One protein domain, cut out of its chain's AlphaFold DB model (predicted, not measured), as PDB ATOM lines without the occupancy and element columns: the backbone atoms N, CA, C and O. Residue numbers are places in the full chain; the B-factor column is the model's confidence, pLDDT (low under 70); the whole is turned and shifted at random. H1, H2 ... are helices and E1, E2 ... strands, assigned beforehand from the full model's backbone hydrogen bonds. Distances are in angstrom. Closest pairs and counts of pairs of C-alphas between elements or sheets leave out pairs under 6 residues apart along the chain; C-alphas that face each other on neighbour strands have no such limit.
ATOM      1  N   ILE A  88     152.283 145.869 157.890       97.62
ATOM      2  CA  ILE A  88     153.052 146.279 156.715       97.62
ATOM      3  C   ILE A  88     153.632 147.666 156.972       97.62
ATOM      4  O   ILE A  88     152.892 148.606 157.276       97.62
ATOM      5  N   ILE A  89     154.947 147.798 156.807       98.12
ATOM      6  CA  ILE A  89     155.652 149.081 156.826       98.12
ATOM      7  C   ILE A  89     155.835 149.526 155.377       98.12
ATOM      8  O   ILE A  89     156.611 148.937 154.628       98.12
ATOM      9  N   GLU A  90     155.110 150.567 154.990       97.44
ATOM     10  CA  GLU A  90     155.233 151.210 153.685       97.44
ATOM     11  C   GLU A  90     156.271 152.334 153.745       97.44
ATOM     12  O   GLU A  90     156.771 152.710 154.807       97.44
ATOM     13  N   LYS A  91     156.568 152.936 152.588       95.50
ATOM     14  CA  LYS A  91     157.571 154.007 152.485       95.50
ATOM     15  C   LYS A  91     157.330 155.169 153.460       95.50
ATOM     16  O   LYS A  91     158.287 155.697 154.017       95.50
ATOM     17  N   ASN A  92     156.071 155.581 153.638       96.25
ATOM     18  CA  ASN A  92     155.711 156.784 154.401       96.25
ATOM     19  C   ASN A  92     154.742 156.522 155.560       96.25
ATOM     20  O   ASN A  92     154.469 157.432 156.327       96.25
ATOM     21  N   TYR A  93     154.176 155.327 155.678       98.19
ATOM     22  CA  TYR A  93     153.175 155.000 156.693       98.19
ATOM     23  C   TYR A  93     153.228 153.504 156.989       98.19
ATOM     24  O   TYR A  93     153.955 152.760 156.340       98.19
ATOM     25  N   SER A  94     152.440 153.043 157.946       98.44
ATOM     26  CA  SER A  94     152.232 151.622 158.195       98.44
ATOM     27  C   SER A  94     150.750 151.252 158.148       98.44
ATOM     28  O   SER A  94     149.871 152.115 158.217       98.44
ATOM     29  N   SER A  95     150.442 149.974 157.936       98.31
ATOM     30  CA  SER A  95     149.066 149.488 157.769       98.31
ATOM     31  C   SER A  95     148.923 148.014 158.156       98.31
ATOM     32  O   SER A  95     149.909 147.359 158.489       98.31
ATOM     33  N   LEU A  96     147.693 147.493 158.115       97.62
ATOM     34  CA  LEU A  96     147.438 146.053 158.151       97.62
ATOM     35  C   LEU A  96     147.109 145.530 156.750       97.62
ATOM     36  O   LEU A  96     146.452 146.222 155.966       97.62
ATOM     37  N   SER A  97     147.529 144.299 156.454       96.62
ATOM     38  CA  SER A  97     147.170 143.604 155.216       96.62
ATOM     39  C   SER A  97     145.655 143.357 155.108       96.62
ATOM     40  O   SER A  97     144.898 143.511 156.069       96.62
ATOM     41  N   GLY A  98     145.177 143.011 153.906       96.25
ATOM     42  CA  GLY A  98     143.778 142.614 153.686       96.25
ATOM     43  C   GLY A  98     142.734 143.723 153.887       96.25
ATOM     44  O   GLY A  98     141.559 143.415 154.086       96.25
ATOM     45  N   ASP A  99     143.152 144.991 153.840       97.25
ATOM     46  CA  ASP A  99     142.310 146.175 154.051       97.25
ATOM     47  C   ASP A  99     141.607 146.204 155.414       97.25
ATOM     48  O   ASP A  99     140.447 146.613 155.523       97.25
ATOM     49  N   TYR A 100     142.301 145.786 156.472       97.75
ATOM     50  CA  TYR A 100     141.813 145.909 157.843       97.75
ATOM     51  C   TYR A 100     142.249 147.224 158.488       97.75
ATOM     52  O   TYR A 100     143.398 147.650 158.402       97.75
ATOM     53  N   CYS A 101     141.322 147.873 159.191       98.31
ATOM     54  CA  CYS A 101     141.658 149.017 160.032       98.31
ATOM     55  C   CYS A 101     142.246 148.537 161.370       98.31
ATOM     56  O   CYS A 101     141.562 147.787 162.068       98.31
ATOM     57  N   PRO A 102     143.424 149.019 161.805       97.31
ATOM     58  CA  PRO A 102     144.009 148.628 163.091       97.31
ATOM     59  C   PRO A 102     143.203 149.126 164.298       97.31
ATOM     60  O   PRO A 102     143.408 148.652 165.400       97.31
ATOM     61  N   ILE A 103     142.261 150.058 164.128       97.25
ATOM     62  CA  ILE A 103     141.466 150.588 165.248       97.25
ATOM     63  C   ILE A 103     140.164 149.816 165.436       97.25
ATOM     64  O   ILE A 103     139.807 149.468 166.553       97.25
ATOM     65  N   CYS A 104     139.416 149.556 164.363       96.25
ATOM     66  CA  CYS A 104     138.140 148.844 164.480       96.25
ATOM     67  C   CYS A 104     138.204 147.371 164.102       96.25
ATOM     68  O   CYS A 104     137.217 146.669 164.307       96.25
ATOM     69  N   LEU A 105     139.332 146.910 163.555       95.12
ATOM     70  CA  LEU A 105     139.539 145.539 163.087       95.12
ATOM     71  C   LEU A 105     138.485 145.069 162.077       95.12
ATOM     72  O   LEU A 105     138.229 143.881 161.921       95.12
ATOM     73  N   GLN A 106     137.882 146.016 161.361       96.19
ATOM     74  CA  GLN A 106     136.966 145.741 160.265       96.19
ATOM     75  C   GLN A 106     137.676 145.954 158.936       96.19
ATOM     76  O   GLN A 106     138.470 146.892 158.794       96.19
ATOM     77  N   ARG A 107     137.306 145.134 157.952       97.06
ATOM     78  CA  ARG A 107     137.676 145.360 156.561       97.06
ATOM     79  C   ARG A 107     136.946 146.587 156.011       97.06
ATOM     80  O   ARG A 107     135.747 146.752 156.257       97.06
ATOM     81  N   LYS A 108     137.654 147.474 155.314       97.88
ATOM     82  CA  LYS A 108     137.115 148.741 154.786       97.88
ATOM     83  C   LYS A 108     137.606 148.979 153.360       97.88
ATOM     84  O   LYS A 108     138.527 148.318 152.912       97.88
ATOM     85  N   MET A 109     136.969 149.900 152.643       97.31
ATOM     86  CA  MET A 109     137.399 150.297 151.291       97.31
ATOM     87  C   MET A 109     138.140 151.637 151.301       97.31
ATOM     88  O   MET A 109     139.044 151.857 150.504       97.31
ATOM     89  N   GLU A 110     137.783 152.522 152.233       98.19
ATOM     90  CA  GLU A 110     138.291 153.890 152.296       98.19
ATOM     91  C   GLU A 110     139.181 154.083 153.523       98.19
ATOM     92  O   GLU A 110     138.799 153.771 154.659       98.19
ATOM     93  N   PHE A 111     140.375 154.619 153.280       98.50
ATOM     94  CA  PHE A 111     141.419 154.799 154.277       98.50
ATOM     95  C   PHE A 111     142.065 156.170 154.164       98.50
ATOM     96  O   PHE A 111     142.181 156.724 153.075       98.50
ATOM     97  N   GLU A 112     142.541 156.660 155.299       98.44
ATOM     98  CA  GLU A 112     143.259 157.917 155.451       98.44
ATOM     99  C   GLU A 112     144.522 157.670 156.290       98.44
ATOM    100  O   GLU A 112     144.605 156.694 157.045       98.44
ATOM    101  N   ILE A 113     145.531 158.528 156.126       98.56
ATOM    102  CA  ILE A 113     146.773 158.461 156.902       98.56
ATOM    103  C   ILE A 113     146.614 159.312 158.160       98.56
ATOM    104  O   ILE A 113     146.285 160.491 158.068       98.56
ATOM    105  N   HIS A 114     146.862 158.708 159.321       98.38
ATOM    106  CA  HIS A 114     146.689 159.320 160.636       98.38
ATOM    107  C   HIS A 114     148.025 159.519 161.356       98.38
ATOM    108  O   HIS A 114     148.808 158.576 161.469       98.38
ATOM    109  N   HIS A 115     148.248 160.713 161.907       98.31
ATOM    110  CA  HIS A 115     149.367 161.021 162.804       98.31
ATOM    111  C   HIS A 115     149.064 160.557 164.234       98.31
ATOM    112  O   HIS A 115     148.224 161.141 164.919       98.31
ATOM    113  N   CYS A 116     149.768 159.531 164.706       97.94
ATOM    114  CA  CYS A 116     149.535 158.925 166.019       97.94
ATOM    115  C   CYS A 116     149.950 159.840 167.185       97.94
ATOM    116  O   CYS A 116     149.183 160.025 168.132       97.94
ATOM    117  N   ILE A 117     151.125 160.460 167.081       97.00
ATOM    118  CA  ILE A 117     151.469 161.726 167.732       97.00
ATOM    119  C   ILE A 117     150.985 162.822 166.796       97.00
ATOM    120  O   ILE A 117     151.432 162.884 165.646       97.00
ATOM    121  N   TRP A 118     150.090 163.681 167.275       96.50
ATOM    122  CA  TRP A 118     149.501 164.726 166.452       96.50
ATOM    123  C   TRP A 118     150.558 165.650 165.856       96.50
ATOM    124  O   TRP A 118     151.583 165.954 166.468       96.50
ATOM    125  N   LEU A 119     150.274 166.158 164.658       94.56
ATOM    126  CA  LEU A 119     151.141 167.131 164.001       94.56
ATOM    127  C   LEU A 119     151.314 168.405 164.852       94.56
ATOM    128  O   LEU A 119     152.406 168.971 164.885       94.56
ATOM    129  N   SER A 120     150.262 168.818 165.573       94.50
ATOM    130  CA  SER A 120     150.293 169.935 166.531       94.50
ATOM    131  C   SER A 120     151.235 169.705 167.708       94.50
ATOM    132  O   SER A 120     151.678 170.673 168.316       94.50
ATOM    133  N   ASP A 121     151.552 168.444 167.993       95.12
ATOM    134  CA  ASP A 121     152.352 168.018 169.138       95.12
ATOM    135  C   ASP A 121     153.767 167.609 168.686       95.12
ATOM    136  O   ASP A 121     154.521 166.987 169.429       95.12
ATOM    137  N   GLY A 122     154.145 167.963 167.451       94.75
ATOM    138  CA  GLY A 122     155.470 167.696 166.891       94.75
ATOM    139  C   GLY A 122     155.626 166.320 166.239       94.75
ATOM    140  O   GLY A 122     156.751 165.909 165.965       94.75
ATOM    141  N   GLY A 123     154.525 165.616 165.957       95.44
ATOM    142  CA  GLY A 123     154.556 164.299 165.322       95.44
ATOM    143  C   GLY A 123     155.289 164.274 163.964       95.44
ATOM    144  O   GLY A 123     155.026 165.132 163.109       95.44
ATOM    145  N   PRO A 124     156.191 163.297 163.728       95.12
ATOM    146  CA  PRO A 124     156.882 163.137 162.452       95.12
ATOM    147  C   PRO A 124     155.994 162.613 161.328       95.12
ATOM    148  O   PRO A 124     155.019 161.901 161.557       95.12
ATOM    149  N   ASP A 125     156.422 162.891 160.097       95.75
ATOM    150  CA  ASP A 125     155.897 162.277 158.876       95.75
ATOM    151  C   ASP A 125     156.707 161.009 158.533       95.75
ATOM    152  O   ASP A 125     157.319 160.907 157.471       95.75
ATOM    153  N   THR A 126     156.787 160.068 159.479       96.31
ATOM    154  CA  THR A 126     157.521 158.796 159.340       96.31
ATOM    155  C   THR A 126     156.579 157.596 159.444       96.31
ATOM    156  O   THR A 126     155.540 157.696 160.102       96.31
ATOM    157  N   PRO A 127     156.951 156.418 158.898       97.94
ATOM    158  CA  PRO A 127     156.146 155.201 159.029       97.94
ATOM    159  C   PRO A 127     155.825 154.783 160.467       97.94
ATOM    160  O   PRO A 127     154.824 154.107 160.675       97.94
ATOM    161  N   SER A 128     156.651 155.203 161.435       97.50
ATOM    162  CA  SER A 128     156.444 154.947 162.864       97.50
ATOM    163  C   SER A 128     155.392 155.833 163.524       97.50
ATOM    164  O   SER A 128     155.048 155.602 164.675       97.50
ATOM    165  N   ASN A 129     154.952 156.901 162.859       98.12
ATOM    166  CA  ASN A 129     153.948 157.824 163.384       98.12
ATOM    167  C   ASN A 129     152.722 157.941 162.472       98.12
ATOM    168  O   ASN A 129     151.653 158.348 162.926       98.12
ATOM    169  N   LEU A 130     152.868 157.584 161.197       98.38
ATOM    170  CA  LEU A 130     151.807 157.600 160.205       98.38
ATOM    171  C   LEU A 130     151.181 156.210 160.078       98.38
ATOM    172  O   LEU A 130     151.809 155.278 159.581       98.38
ATOM    173  N   LEU A 131     149.920 156.085 160.487       98.69
ATOM    174  CA  LEU A 131     149.156 154.840 160.440       98.69
ATOM    175  C   LEU A 131     147.969 154.979 159.486       98.69
ATOM    176  O   LEU A 131     147.150 155.887 159.621       98.69
ATOM    177  N   ARG A 132     147.837 154.055 158.534       98.62
ATOM    178  CA  ARG A 132     146.672 153.973 157.649       98.62
ATOM    179  C   ARG A 132     145.489 153.394 158.427       98.62
ATOM    180  O   ARG A 132     145.499 152.223 158.808       98.62
ATOM    181  N   ILE A 133     144.452 154.199 158.632       98.62
ATOM    182  CA  ILE A 133     143.214 153.802 159.320       98.62
ATOM    183  C   ILE A 133     142.004 154.098 158.436       98.62
ATOM    184  O   ILE A 133     142.090 154.880 157.493       98.62
ATOM    185  N   CYS A 134     140.864 153.458 158.692       98.75
ATOM    186  CA  CYS A 134     139.682 153.715 157.873       98.75
ATOM    187  C   CYS A 134     139.114 155.119 158.109       98.75
ATOM    188  O   CYS A 134     139.171 155.634 159.231       98.75
ATOM    189  N   ASN A 135     138.496 155.694 157.077       98.44
ATOM    190  CA  ASN A 135     137.927 157.047 157.116       98.44
ATOM    191  C   ASN A 135     136.946 157.266 158.283       98.44
ATOM    192  O   ASN A 135     136.957 158.310 158.925       98.44
ATOM    193  N   SER A 136     136.133 156.263 158.627       98.19
ATOM    194  CA  SER A 136     135.218 156.341 159.775       98.19
ATOM    195  C   SER A 136     135.951 156.479 161.115       98.19
ATOM    196  O   SER A 136     135.554 157.289 161.949       98.19
ATOM    197  N   CYS A 137     137.045 155.739 161.334       98.44
ATOM    198  CA  CYS A 137     137.847 155.887 162.551       98.44
ATOM    199  C   CYS A 137     138.610 157.212 162.550       98.44
ATOM    200  O   CYS A 137     138.624 157.891 163.574       98.44
ATOM    201  N   HIS A 138     139.177 157.608 161.409       98.50
ATOM    202  CA  HIS A 138     139.872 158.884 161.270       98.50
ATOM    203  C   HIS A 138     138.941 160.083 161.510       98.50
ATOM    204  O   HIS A 138     139.291 161.002 162.248       98.50
ATOM    205  N   ALA A 139     137.709 160.049 160.994       98.12
ATOM    206  CA  ALA A 139     136.701 161.076 161.241       98.12
ATOM    207  C   ALA A 139     136.377 161.233 162.736       98.12
ATOM    208  O   ALA A 139     136.248 162.359 163.210       98.12
ATOM    209  N   VAL A 140     136.293 160.131 163.489       97.81
ATOM    210  CA  VAL A 140     136.088 160.188 164.947       97.81
ATOM    211  C   VAL A 140     137.326 160.734 165.658       97.81
ATOM    212  O   VAL A 140     137.196 161.562 166.554       97.81
ATOM    213  N   VAL A 141     138.532 160.328 165.253       97.62
ATOM    214  CA  VAL A 141     139.767 160.853 165.858       97.62
ATOM    215  C   VAL A 141     139.945 162.351 165.582       97.62
ATOM    216  O   VAL A 141     140.439 163.084 166.429       97.62
ATOM    217  N   THR A 142     139.508 162.847 164.430       96.62
ATOM    218  CA  THR A 142     139.675 164.264 164.071       96.62
ATOM    219  C   THR A 142     138.545 165.151 164.592       96.62
ATOM    220  O   THR A 142     138.803 166.274 165.023       96.62
ATOM    221  N   ARG A 143     137.297 164.666 164.566       96.94
ATOM    222  CA  ARG A 143     136.086 165.483 164.782       96.94
ATOM    223  C   ARG A 143     135.106 164.918 165.813       96.94
ATOM    224  O   ARG A 143     134.102 165.567 166.092       96.94
ATOM    225  N   GLY A 144     135.352 163.722 166.339       96.00
ATOM    226  CA  GLY A 144     134.504 163.107 167.358       96.00
ATOM    227  C   GLY A 144     134.575 163.834 168.698       96.00
ATOM    228  O   GLY A 144     135.419 164.711 168.916       96.00
ATOM    229  N   SER A 145     133.696 163.444 169.622       95.75
ATOM    230  CA  SER A 145     133.754 163.947 170.997       95.75
ATOM    231  C   SER A 145     135.061 163.521 171.671       95.75
ATOM    232  O   SER A 145     135.756 162.610 171.211       95.75
ATOM    233  N   LYS A 146     135.422 164.158 172.788       92.38
ATOM    234  CA  LYS A 146     136.657 163.833 173.517       92.38
ATOM    235  C   LYS A 146     136.684 162.359 173.952       92.38
ATOM    236  O   LYS A 146     137.724 161.712 173.841       92.38
ATOM    237  N   GLU A 147     135.540 161.842 174.382       90.06
ATOM    238  CA  GLU A 147     135.324 160.486 174.895       90.06
ATOM    239  C   GLU A 147     135.502 159.419 173.810       90.06
ATOM    240  O   GLU A 147     135.918 158.303 174.109       90.06
ATOM    241  N   GLU A 148     135.222 159.756 172.549       92.25
ATOM    242  CA  GLU A 148     135.396 158.846 171.413       92.25
ATOM    243  C   GLU A 148     136.762 159.008 170.743       92.25
ATOM    244  O   GLU A 148     137.396 158.028 170.338       92.25
ATOM    245  N   ARG A 149     137.224 160.256 170.632       95.56
ATOM    246  CA  ARG A 149     138.487 160.619 169.995       95.56
ATOM    247  C   ARG A 149     139.682 160.071 170.758       95.56
ATOM    248  O   ARG A 149     140.568 159.486 170.138       95.56
ATOM    249  N   ILE A 150     139.731 160.284 172.078       93.50
ATOM    250  CA  ILE A 150     140.910 159.937 172.881       93.50
ATOM    251  C   ILE A 150     141.205 158.436 172.799       93.50
ATOM    252  O   ILE A 150     142.323 158.107 172.404       93.50
ATOM    253  N   PRO A 151     140.257 157.517 173.069       94.25
ATOM    254  CA  PRO A 151     140.550 156.087 173.006       94.25
ATOM    255  C   PRO A 151     141.007 155.634 171.621       94.25
ATOM    256  O   PRO A 151     141.955 154.869 171.506       94.25
ATOM    257  N   LYS A 152     140.405 156.146 170.541       97.19
ATOM    258  CA  LYS A 152     140.827 155.770 169.184       97.19
ATOM    259  C   LYS A 152     142.220 156.292 168.833       97.19
ATOM    260  O   LYS A 152     142.986 155.562 168.210       97.19
ATOM    261  N   ASN A 153     142.571 157.512 169.250       98.19
ATOM    262  CA  ASN A 153     143.929 158.022 169.058       98.19
ATOM    263  C   ASN A 153     144.945 157.245 169.900       98.19
ATOM    264  O   ASN A 153     146.007 156.902 169.401       98.19
ATOM    265  N   GLN A 154     144.610 156.937 171.154       97.44
ATOM    266  CA  GLN A 154     145.466 156.143 172.036       97.44
ATOM    267  C   GLN A 154     145.656 154.718 171.506       97.44
ATOM    268  O   GLN A 154     146.769 154.202 171.527       97.44
ATOM    269  N   ALA A 155     144.615 154.108 170.933       97.25
ATOM    270  CA  ALA A 155     144.748 152.842 170.222       97.25
ATOM    271  C   ALA A 155     145.722 152.971 169.037       97.25
ATOM    272  O   ALA A 155     146.618 152.148 168.902       97.25
ATOM    273  N   ALA A 156     145.612 154.018 168.212       98.25
ATOM    274  CA  ALA A 156     146.550 154.245 167.106       98.25
ATOM    275  C   ALA A 156     147.996 154.435 167.598       98.25
ATOM    276  O   ALA A 156     148.920 153.818 167.073       98.25
ATOM    277  N   PHE A 157     148.181 155.238 168.644       98.44
ATOM    278  CA  PHE A 157     149.473 155.490 169.273       98.44
ATOM    279  C   PHE A 157     150.117 154.211 169.807       98.44
ATOM    280  O   PHE A 157     151.215 153.857 169.385       98.44
ATOM    281  N   HIS A 158     149.421 153.468 170.662       97.44
ATOM    282  CA  HIS A 158     149.957 152.235 171.229       97.44
ATOM    283  C   HIS A 158     150.130 151.124 170.185       97.44
ATOM    284  O   HIS A 158     151.045 150.311 170.308       97.44
ATOM    285  N   HIS A 159     149.324 151.123 169.116       97.81
ATOM    286  CA  HIS A 159     149.551 150.259 167.955       97.81
ATOM    287  C   HIS A 159     150.898 150.554 167.286       97.81
ATOM    288  O   HIS A 159     151.624 149.631 166.933       97.81
ATOM    289  N   GLN A 160     151.284 151.820 167.151       98.19
ATOM    290  CA  GLN A 160     152.609 152.143 166.626       98.19
ATOM    291  C   GLN A 160     153.717 151.833 167.636       98.19
ATOM    292  O   GLN A 160     154.720 151.231 167.259       98.19
ATOM    293  N   VAL A 161     153.548 152.160 168.921       97.88
ATOM    294  CA  VAL A 161     154.576 151.876 169.939       97.88
ATOM    295  C   VAL A 161     154.826 150.369 170.084       97.88
ATOM    296  O   VAL A 161     155.973 149.967 170.231       97.88
ATOM    297  N   MET A 162     153.821 149.496 169.959       95.75
ATOM    298  CA  MET A 162     154.080 148.047 170.018       95.75
ATOM    299  C   MET A 162     154.927 147.535 168.831       95.75
ATOM    300  O   MET A 162     155.689 146.580 168.987       95.75
ATOM    301  N   HIS A 163     154.847 148.185 167.661       96.31
ATOM    302  CA  HIS A 163     155.586 147.793 166.447       96.31
ATOM    303  C   HIS A 163     156.915 148.517 166.246       96.31
ATOM    304  O   HIS A 163     157.836 147.937 165.667       96.31
ATOM    305  N   PHE A 164     157.061 149.736 166.754       97.44
ATOM    306  CA  PHE A 164     158.274 150.544 166.602       97.44
ATOM    307  C   PHE A 164     159.026 150.781 167.913       97.44
ATOM    308  O   PHE A 164     160.187 151.172 167.876       97.44
ATOM    309  N   GLY A 165     158.404 150.518 169.062       97.38
ATOM    310  CA  GLY A 165     159.014 150.706 170.372       97.38
ATOM    311  C   GLY A 165     159.508 152.137 170.574       97.38
ATOM    312  O   GLY A 165     158.784 153.102 170.311       97.38
ATOM    313  N   LEU A 166     160.754 152.271 171.020       97.31
ATOM    314  CA  LEU A 166     161.391 153.560 171.281       97.31
ATOM    315  C   LEU A 166     161.663 154.371 170.007       97.31
ATOM    316  O   LEU A 166     161.760 155.599 170.075       97.31
ATOM    317  N   ASP A 167     161.733 153.724 168.840       97.12
ATOM    318  CA  ASP A 167     162.070 154.402 167.584       97.12
ATOM    319  C   ASP A 167     160.999 155.401 167.147       97.12
ATOM    320  O   ASP A 167     161.322 156.418 166.536       97.12
ATOM    321  N   LEU A 168     159.734 155.190 167.531       96.75
ATOM    322  CA  LEU A 168     158.674 156.182 167.331       96.75
ATOM    323  C   LEU A 168     159.051 157.536 167.951       96.75
ATOM    324  O   LEU A 168     158.905 158.577 167.307       96.75
ATOM    325  N   PHE A 169     159.577 157.524 169.176       96.44
ATOM    326  CA  PHE A 169     159.964 158.738 169.895       96.44
ATOM    327  C   PHE A 169     161.286 159.298 169.383       96.44
ATOM    328  O   PHE A 169     161.411 160.511 169.210       96.44
ATOM    329  N   ARG A 170     162.256 158.434 169.064       95.56
ATOM    330  CA  ARG A 170     163.522 158.865 168.452       95.56
ATOM    331  C   ARG A 170     163.283 159.571 167.122       95.56
ATOM    332  O   ARG A 170     163.876 160.617 166.885       95.56
ATOM    333  N   HIS A 171     162.363 159.077 166.294       94.56
ATOM    334  CA  HIS A 171     161.970 159.765 165.066       94.56
ATOM    335  C   HIS A 171     161.342 161.135 165.335       94.56
ATOM    336  O   HIS A 171     161.640 162.073 164.600       94.56
ATOM    337  N   ALA A 172     160.523 161.282 166.382       92.88
ATOM    338  CA  ALA A 172     159.951 162.577 166.762       92.88
ATOM    339  C   ALA A 172     161.023 163.581 167.233       92.88
ATOM    340  O   ALA A 172     160.923 164.775 166.950       92.88
ATOM    341  N   LEU A 173     162.086 163.092 167.879       92.81
ATOM    342  CA  LEU A 173     163.231 163.897 168.312       92.81
ATOM    343  C   LEU A 173     164.216 164.218 167.172       92.81
ATOM    344  O   LEU A 173     164.855 165.268 167.197       92.81
ATOM    345  N   ALA A 174     164.338 163.342 166.170       87.94
ATOM    346  CA  ALA A 174     165.349 163.434 165.111       87.94
ATOM    347  C   ALA A 174     164.983 164.364 163.937       87.94
ATOM    348  O   ALA A 174     165.841 164.646 163.098       87.94
ATOM    349  N   ILE A 175     163.731 164.829 163.819       70.69
ATOM    350  CA  ILE A 175     163.280 165.541 162.612       70.69
ATOM    351  C   ILE A 175     164.075 166.837 162.393       70.69
ATOM    352  O   ILE A 175     164.052 167.752 163.216       70.69
ATOM    353  N   GLY A 176     164.670 166.965 161.201       53.62
ATOM    354  CA  GLY A 176     165.462 168.108 160.725       53.62
ATOM    355  C   GLY A 176     164.759 169.476 160.640       53.62
ATOM    356  O   GLY A 176     165.351 170.428 160.138       53.62
ATOM    357  N   ALA A 177     163.536 169.622 161.155       56.25
ATOM    358  CA  ALA A 177     162.916 170.916 161.417       56.25
ATOM    359  C   ALA A 177     162.947 171.164 162.928       56.25
ATOM    360  O   ALA A 177     162.094 170.656 163.657       56.25
ATOM    361  N   LYS A 178     163.913 171.975 163.391       70.75
ATOM    362  CA  LYS A 178     164.083 172.346 164.812       70.75
ATOM    363  C   LYS A 178     162.759 172.712 165.503       70.75
ATOM    364  O   LYS A 178     162.620 172.469 166.695       70.75
ATOM    365  N   SER A 179     161.780 173.252 164.771       82.44
ATOM    366  CA  SER A 179     160.456 173.595 165.297       82.44
ATOM    367  C   SER A 179     159.628 172.386 165.760       82.44
ATOM    368  O   SER A 179     159.138 172.422 166.883       82.44
ATOM    369  N   LYS A 180     159.486 171.312 164.966       85.62
ATOM    370  CA  LYS A 180     158.635 170.156 165.334       85.62
ATOM    371  C   LYS A 180     159.190 169.407 166.547       85.62
ATOM    372  O   LYS A 180     158.449 169.156 167.492       85.62
ATOM    373  N   ALA A 181     160.496 169.140 166.559       85.56
ATOM    374  CA  ALA A 181     161.151 168.493 167.695       85.56
ATOM    375  C   ALA A 181     161.039 169.345 168.973       85.56
ATOM    376  O   ALA A 181     160.763 168.814 170.042       85.56
ATOM    377  N   THR A 182     161.161 170.676 168.867       88.81
ATOM    378  CA  THR A 182     160.970 171.582 170.019       88.81
ATOM    379  C   THR A 182     159.553 171.485 170.584       88.81
ATOM    380  O   THR A 182     159.387 171.433 171.800       88.81
ATOM    381  N   VAL A 183     158.534 171.427 169.718       91.94
ATOM    382  CA  VAL A 183     157.141 171.245 170.149       91.94
ATOM    383  C   VAL A 183     156.964 169.896 170.845       91.94
ATOM    384  O   VAL A 183     156.404 169.859 171.937       91.94
ATOM    385  N   PHE A 184     157.498 168.813 170.273       92.31
ATOM    386  CA  PHE A 184     157.428 167.486 170.886       92.31
ATOM    387  C   PHE A 184     158.079 167.460 172.276       92.31
ATOM    388  O   PHE A 184     157.465 167.006 173.238       92.31
ATOM    389  N   VAL A 185     159.287 168.016 172.411       91.94
ATOM    390  CA  VAL A 185     159.997 168.106 173.699       91.94
ATOM    391  C   VAL A 185     159.195 168.907 174.726       91.94
ATOM    392  O   VAL A 185     159.126 168.514 175.890       91.94
ATOM    393  N   ALA A 186     158.557 170.003 174.307       92.25
ATOM    394  CA  ALA A 186     157.727 170.822 175.187       92.25
ATOM    395  C   ALA A 186     156.451 170.095 175.649       92.25
ATOM    396  O   ALA A 186     156.053 170.251 176.802       92.25
ATOM    397  N   GLN A 187     155.824 169.297 174.777       92.81
ATOM    398  CA  GLN A 187     154.604 168.545 175.101       92.81
ATOM    399  C   GLN A 187     154.881 167.264 175.900       92.81
ATOM    400  O   GLN A 187     154.082 166.880 176.754       92.81
ATOM    401  N   TYR A 188     156.025 166.615 175.666       93.25
ATOM    402  CA  TYR A 188     156.375 165.325 176.268       93.25
ATOM    403  C   TYR A 188     157.760 165.341 176.944       93.25
ATOM    404  O   TYR A 188     158.639 164.536 176.600       93.25
ATOM    405  N   PRO A 189     157.980 166.204 177.953       94.06
ATOM    406  CA  PRO A 189     159.291 166.355 178.585       94.06
ATOM    407  C   PRO A 189     159.767 165.065 179.265       94.06
ATOM    408  O   PRO A 189     160.933 164.702 179.142       94.06
ATOM    409  N   ARG A 190     158.858 164.314 179.906       95.31
ATOM    410  CA  ARG A 190     159.185 163.036 180.567       95.31
ATOM    411  C   ARG A 190     159.615 161.951 179.583       95.31
ATOM    412  O   ARG A 190     160.539 161.203 179.870       95.31
ATOM    413  N   ILE A 191     158.958 161.873 178.423       93.88
ATOM    414  CA  ILE A 191     159.338 160.917 177.372       93.88
ATOM    415  C   ILE A 191     160.724 161.282 176.842       93.88
ATOM    416  O   ILE A 191     161.572 160.413 176.692       93.88
ATOM    417  N   THR A 192     160.980 162.572 176.622       93.69
ATOM    418  CA  THR A 192     162.290 163.059 176.171       93.69
ATOM    419  C   THR A 192     163.398 162.721 177.175       93.69
ATOM    420  O   THR A 192     164.446 162.210 176.785       93.69
ATOM    421  N   GLU A 193     163.163 162.962 178.468       94.94
ATOM    422  CA  GLU A 193     164.094 162.603 179.541       94.94
ATOM    423  C   GLU A 193     164.360 161.094 179.575       94.94
ATOM    424  O   GLU A 193     165.518 160.675 179.597       94.94
ATOM    425  N   PHE A 194     163.301 160.285 179.512       95.94
ATOM    426  CA  PHE A 194     163.398 158.831 179.492       95.94
ATOM    427  C   PHE A 194     164.217 158.323 178.301       95.94
ATOM    428  O   PHE A 194     165.154 157.553 178.502       95.94
ATOM    429  N   ILE A 195     163.940 158.796 177.080       96.56
ATOM    430  CA  ILE A 195     164.718 158.426 175.888       96.56
ATOM    431  C   ILE A 195     166.189 158.810 176.070       96.56
ATOM    432  O   ILE A 195     167.068 157.980 175.860       96.56
ATOM    433  N   GLY A 196     166.470 160.018 176.568       95.88
ATOM    434  CA  GLY A 196     167.840 160.447 176.849       95.88
ATOM    435  C   GLY A 196     168.540 159.622 177.939       95.88
ATOM    436  O   GLY A 196     169.765 159.490 177.921       95.88
ATOM    437  N   LEU A 197     167.811 159.075 178.915       97.56
ATOM    438  CA  LEU A 197     168.357 158.145 179.909       97.56
ATOM    439  C   LEU A 197     168.658 156.777 179.294       97.56
ATOM    440  O   LEU A 197     169.748 156.257 179.532       97.56
ATOM    441  N   VAL A 198     167.731 156.230 178.501       97.31
ATOM    442  CA  VAL A 198     167.861 154.923 177.840       97.31
ATOM    443  C   VAL A 198     168.986 154.929 176.805       97.31
ATOM    444  O   VAL A 198     169.814 154.025 176.814       97.31
ATOM    445  N   ASP A 199     169.095 155.973 175.982       96.88
ATOM    446  CA  ASP A 199     170.130 156.084 174.944       96.88
ATOM    447  C   ASP A 199     171.559 156.177 175.525       96.88
ATOM    448  O   ASP A 199     172.536 155.931 174.821       96.88
ATOM    449  N   ARG A 200     171.699 156.496 176.823       97.75
ATOM    450  CA  ARG A 200     172.977 156.470 177.561       97.75
ATOM    451  C   ARG A 200     173.312 155.107 178.179       97.75
ATOM    452  O   ARG A 200     174.403 154.955 178.724       97.75
ATOM    453  N   GLN A 201     172.395 154.143 178.132       98.25
ATOM    454  CA  GLN A 201     172.611 152.789 178.647       98.25
ATOM    455  C   GLN A 201     173.276 151.887 177.604       98.25
ATOM    456  O   GLN A 201     173.394 152.244 176.429       98.25
ATOM    457  N   THR A 202     173.680 150.686 178.024       97.81
ATOM    458  CA  THR A 202     174.219 149.673 177.108       97.81
ATOM    459  C   THR A 202     173.148 149.181 176.118       97.81
ATOM    460  O   THR A 202     171.951 149.262 176.422       97.81
ATOM    461  N   PRO A 203     173.535 148.635 174.950       97.69
ATOM    462  CA  PRO A 203     172.589 148.094 173.971       97.69
ATOM    463  C   PRO A 203     171.633 147.035 174.542       97.69
ATOM    464  O   PRO A 203     170.475 146.959 174.135       97.69
ATOM    465  N   GLU A 204     172.087 146.239 175.511       95.06
ATOM    466  CA  GLU A 204     171.276 145.219 176.179       95.06
ATOM    467  C   GLU A 204     170.145 145.861 176.987       95.06
ATOM    468  O   GLU A 204     168.992 145.456 176.859       95.06
ATOM    469  N   ILE A 205     170.453 146.904 177.764       94.44
ATOM    470  CA  ILE A 205     169.451 147.645 178.540       94.44
ATOM    471  C   ILE A 205     168.479 148.369 177.604       94.44
ATOM    472  O   ILE A 205     167.272 148.344 177.841       94.44
ATOM    473  N   GLN A 206     168.974 148.963 176.514       95.94
ATOM    474  CA  GLN A 206     168.118 149.592 175.504       95.94
ATOM    475  C   GLN A 206     167.138 148.590 174.890       95.94
ATOM    476  O   GLN A 206     165.953 148.892 174.759       95.94
ATOM    477  N   LYS A 207     167.610 147.381 174.559       91.19
ATOM    478  CA  LYS A 207     166.776 146.300 174.027       91.19
ATOM    479  C   LYS A 207     165.710 145.861 175.029       91.19
ATOM    480  O   LYS A 207     164.563 145.683 174.634       91.19
ATOM    481  N   VAL A 208     166.065 145.704 176.305       85.69
ATOM    482  CA  VAL A 208     165.099 145.351 177.360       85.69
ATOM    483  C   VAL A 208     164.046 146.449 177.514       85.69
ATOM    484  O   VAL A 208     162.855 146.148 177.518       85.69
ATOM    485  N   ALA A 209     164.452 147.720 177.570       93.25
ATOM    486  CA  ALA A 209     163.524 148.848 177.653       93.25
ATOM    487  C   ALA A 209     162.572 148.907 176.443       93.25
ATOM    488  O   ALA A 209     161.369 149.111 176.608       93.25
ATOM    489  N   ASP A 210     163.095 148.675 175.236       93.44
ATOM    490  CA  ASP A 210     162.307 148.613 174.004       93.44
ATOM    491  C   ASP A 210     161.304 147.447 174.011       93.44
ATOM    492  O   ASP A 210     160.139 147.606 173.650       93.44
ATOM    493  N   GLN A 211     161.714 146.274 174.494       85.19
ATOM    494  CA  GLN A 211     160.819 145.130 174.650       85.19
ATOM    495  C   GLN A 211     159.700 145.415 175.655       85.19
ATOM    496  O   GLN A 211     158.543 145.123 175.356       85.19
ATOM    497  N   LEU A 212     160.023 146.021 176.803       86.50
ATOM    498  CA  LEU A 212     159.052 146.373 177.842       86.50
ATOM    499  C   LEU A 212     158.015 147.390 177.346       86.50
ATOM    500  O   LEU A 212     156.818 147.169 177.510       86.50
ATOM    501  N   ILE A 213     158.431 148.460 176.662       93.69
ATOM    502  CA  ILE A 213     157.473 149.468 176.175       93.69
ATOM    503  C   ILE A 213     156.562 148.920 175.067       93.69
ATOM    504  O   ILE A 213     155.383 149.286 174.983       93.69
ATOM    505  N   ARG A 214     157.075 148.010 174.225       91.56
ATOM    506  CA  ARG A 214     156.273 147.320 173.203       91.56
ATOM    507  C   ARG A 214     155.228 146.414 173.839       91.56
ATOM    508  O   ARG A 214     154.066 146.423 173.432       91.56
ATOM    509  N   ALA A 215     155.659 145.661 174.843       82.19
ATOM    510  CA  ALA A 215     154.839 144.814 175.689       82.19
ATOM    511  C   ALA A 215     153.689 145.594 176.341       82.19
ATOM    512  O   ALA A 215     152.520 145.267 176.134       82.19
ATOM    513  N   GLU A 216     154.008 146.674 177.053       86.44
ATOM    514  CA  GLU A 216     153.015 147.537 177.698       86.44
ATOM    515  C   GLU A 216     152.034 148.135 176.682       86.44
ATOM    516  O   GLU A 216     150.812 148.123 176.870       86.44
ATOM    517  N   SER A 217     152.562 148.594 175.547       92.31
ATOM    518  CA  SER A 217     151.749 149.185 174.487       92.31
ATOM    519  C   SER A 217     150.822 148.184 173.817       92.31
ATOM    520  O   SER A 217     149.729 148.562 173.412       92.31
ATOM    521  N   ARG A 218     151.175 146.898 173.749       89.56
ATOM    522  CA  ARG A 218     150.263 145.859 173.248       89.56
ATOM    523  C   ARG A 218     148.978 145.787 174.081       89.56
ATOM    524  O   ARG A 218     147.885 145.711 173.517       89.56
ATOM    525  N   ILE A 219     149.097 145.846 175.406       82.56
ATOM    526  CA  ILE A 219     147.947 145.801 176.325       82.56
ATOM    527  C   ILE A 219     147.146 147.091 176.216       82.56
ATOM    528  O   ILE A 219     145.923 147.055 176.082       82.56
ATOM    529  N   ALA A 220     147.842 148.232 176.255       88.19
ATOM    530  CA  ALA A 220     147.217 149.541 176.185       88.19
ATOM    531  C   ALA A 220     146.457 149.705 174.863       88.19
ATOM    532  O   ALA A 220     145.319 150.170 174.860       88.19
ATOM    533  N   TYR A 221     147.026 149.231 173.753       93.56
ATOM    534  CA  TYR A 221     146.353 149.169 172.462       93.56
ATOM    535  C   TYR A 221     145.031 148.405 172.556       93.56
ATOM    536  O   TYR A 221     144.000 148.948 172.163       93.56
ATOM    537  N   GLN A 222     145.024 147.186 173.103       87.38
ATOM    538  CA  GLN A 222     143.787 146.418 173.253       87.38
ATOM    539  C   GLN A 222     142.764 147.145 174.129       87.38
ATOM    540  O   GLN A 222     141.603 147.263 173.736       87.38
ATOM    541  N   TYR A 223     143.198 147.671 175.275       85.19
ATOM    542  CA  TYR A 223     142.340 148.417 176.189       85.19
ATOM    543  C   TYR A 223     141.677 149.616 175.497       85.19
ATOM    544  O   TYR A 223     140.450 149.723 175.467       85.19
ATOM    545  N   PHE A 224     142.471 150.493 174.878       91.25
ATOM    546  CA  PHE A 224     141.963 151.694 174.217       91.25
ATOM    547  C   PHE A 224     141.155 151.386 172.957       91.25
ATOM    548  O   PHE A 224     140.192 152.093 172.655       91.25
ATOM    549  N   ARG A 225     141.499 150.312 172.240       93.38
ATOM    550  CA  ARG A 225     140.715 149.806 171.113       93.38
ATOM    551  C   ARG A 225     139.326 149.384 171.576       93.38
ATOM    552  O   ARG A 225     138.333 149.829 171.005       93.38
ATOM    553  N   ASP A 226     139.247 148.551 172.607       86.75
ATOM    554  CA  ASP A 226     137.980 148.017 173.104       86.75
ATOM    555  C   ASP A 226     137.121 149.127 173.737       86.75
ATOM    556  O   ASP A 226     135.913 149.186 173.486       86.75
ATOM    557  N   LEU A 227     137.749 150.087 174.427       85.00
ATOM    558  CA  LEU A 227     137.105 151.315 174.902       85.00
ATOM    559  C   LEU A 227     136.561 152.165 173.738       85.00
ATOM    560  O   LEU A 227     135.395 152.553 173.730       85.00
ATOM    561  N   GLY A 228     137.367 152.398 172.698       89.62
ATOM    562  CA  GLY A 228     136.974 153.148 171.499       89.62
ATOM    563  C   GLY A 228     135.943 152.439 170.609       89.62
ATOM    564  O   GLY A 228     135.389 153.056 169.694       89.62
ATOM    565  N   LEU A 229     135.692 151.153 170.855       88.19
ATOM    566  CA  LEU A 229     134.633 150.352 170.239       88.19
ATOM    567  C   LEU A 229     133.414 150.177 171.151       88.19
ATOM    568  O   LEU A 229     132.480 149.479 170.762       88.19
ATOM    569  N   ARG A 230     133.408 150.815 172.330       85.38
ATOM    570  CA  ARG A 230     132.349 150.701 173.345       85.38
ATOM    571  C   ARG A 230     132.086 149.253 173.780       85.38
ATOM    572  O   ARG A 230     130.971 148.917 174.165       85.38
TER     573      ARG A 230
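This is residues 88 to 230 of the 242 residues of the protein "HNH endonuclease" of Synechococcaceae cyanobacterium SM1_2_3 (UniProt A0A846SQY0). A small two-stranded hairpin, E2 and E3, with E1 beside E3 and H1 following directly on E3, makes one end of the domain, and H2 lies between this hairpin and the long helix H6. H6 runs along one side of the whole length, with H2 beside it, while H3, H4 and H5 form a cluster of crossed helices toward the other end. The printed part has 143 residues, with three named strands followed by six named helices; E2 and E3 are antiparallel and the class is mostly helix. It is compact, with a radius of gyration of the C-alphas of 15.0 A, and spans 44 by 31 by 31 A.

E2, residues 111 to 115, and E3, residues 130 to 134, are a hairpin; N 112 and O 133 are within hydrogen-bond range at 2.9 A, as are N 133 and O 112 at 3.0 A. E1, residues 94 to 96, pairs with no named strand, but residues 88 to 89 pair antiparallel with its residues 94 to 95; the closest C-alphas of E1 and E3 are those of Ser 94 and Leu 131, 5.0 A apart. H2, residues 146 to 164, and E2 are near each other. H1, residues 135 to 143, touches H2 through residues 148 to 153 of H2 alone, closest at the C-alphas of Val 141 and Arg 149, 4.3 A, at a steep tilt of 62 degrees, opposite ways. H6, residues 203 to 228, touches H2 at a shallow tilt of 31 degrees, opposite ways, closest at the C-alphas of Met 162 and Arg 214, 3.9 A. H5, residues 189 to 198, and H6 are a helical hairpin that only just touches, with 3 pairs of C-alphas within 8 A, the closest Val 198 and Gln 206 at 5.8 A. H3, residues 167 to 174, touches H5 about perpendicular, at 73 degrees, with the C-alphas of Arg 170 and Ile 195 closest at 7.5 A. H4, residues 178 to 187, touches H3 at a steep tilt of 55 degrees, closest at the C-alphas of Leu 173 and Ala 181, 5.1 A. Every O i to N i+4 pair is within hydrogen-bond range in H1, H3, H4 and H5; in H2 it is 12 of 15 and in H6 21 of 22.

E1 begins at C-alpha 94, (152.232, 151.622, 158.195). E2 is 13.2 A long and E3 12.9 A. H2 is 26.3 A long and begins at C-alpha 146, (136.657, 163.833, 173.517). H6, 36.1 A, ends at C-alpha 228, (136.974, 153.148, 171.499).

The two C-alphas farthest apart are those of Met 109 and Thr 202, 45.0 A. The printed part has no cut. The links E1 to E2 and E2 to E3 are long, 14 residues each. Mean pLDDT of the printed part is 93.8, and residues 176 to 177 are under 70.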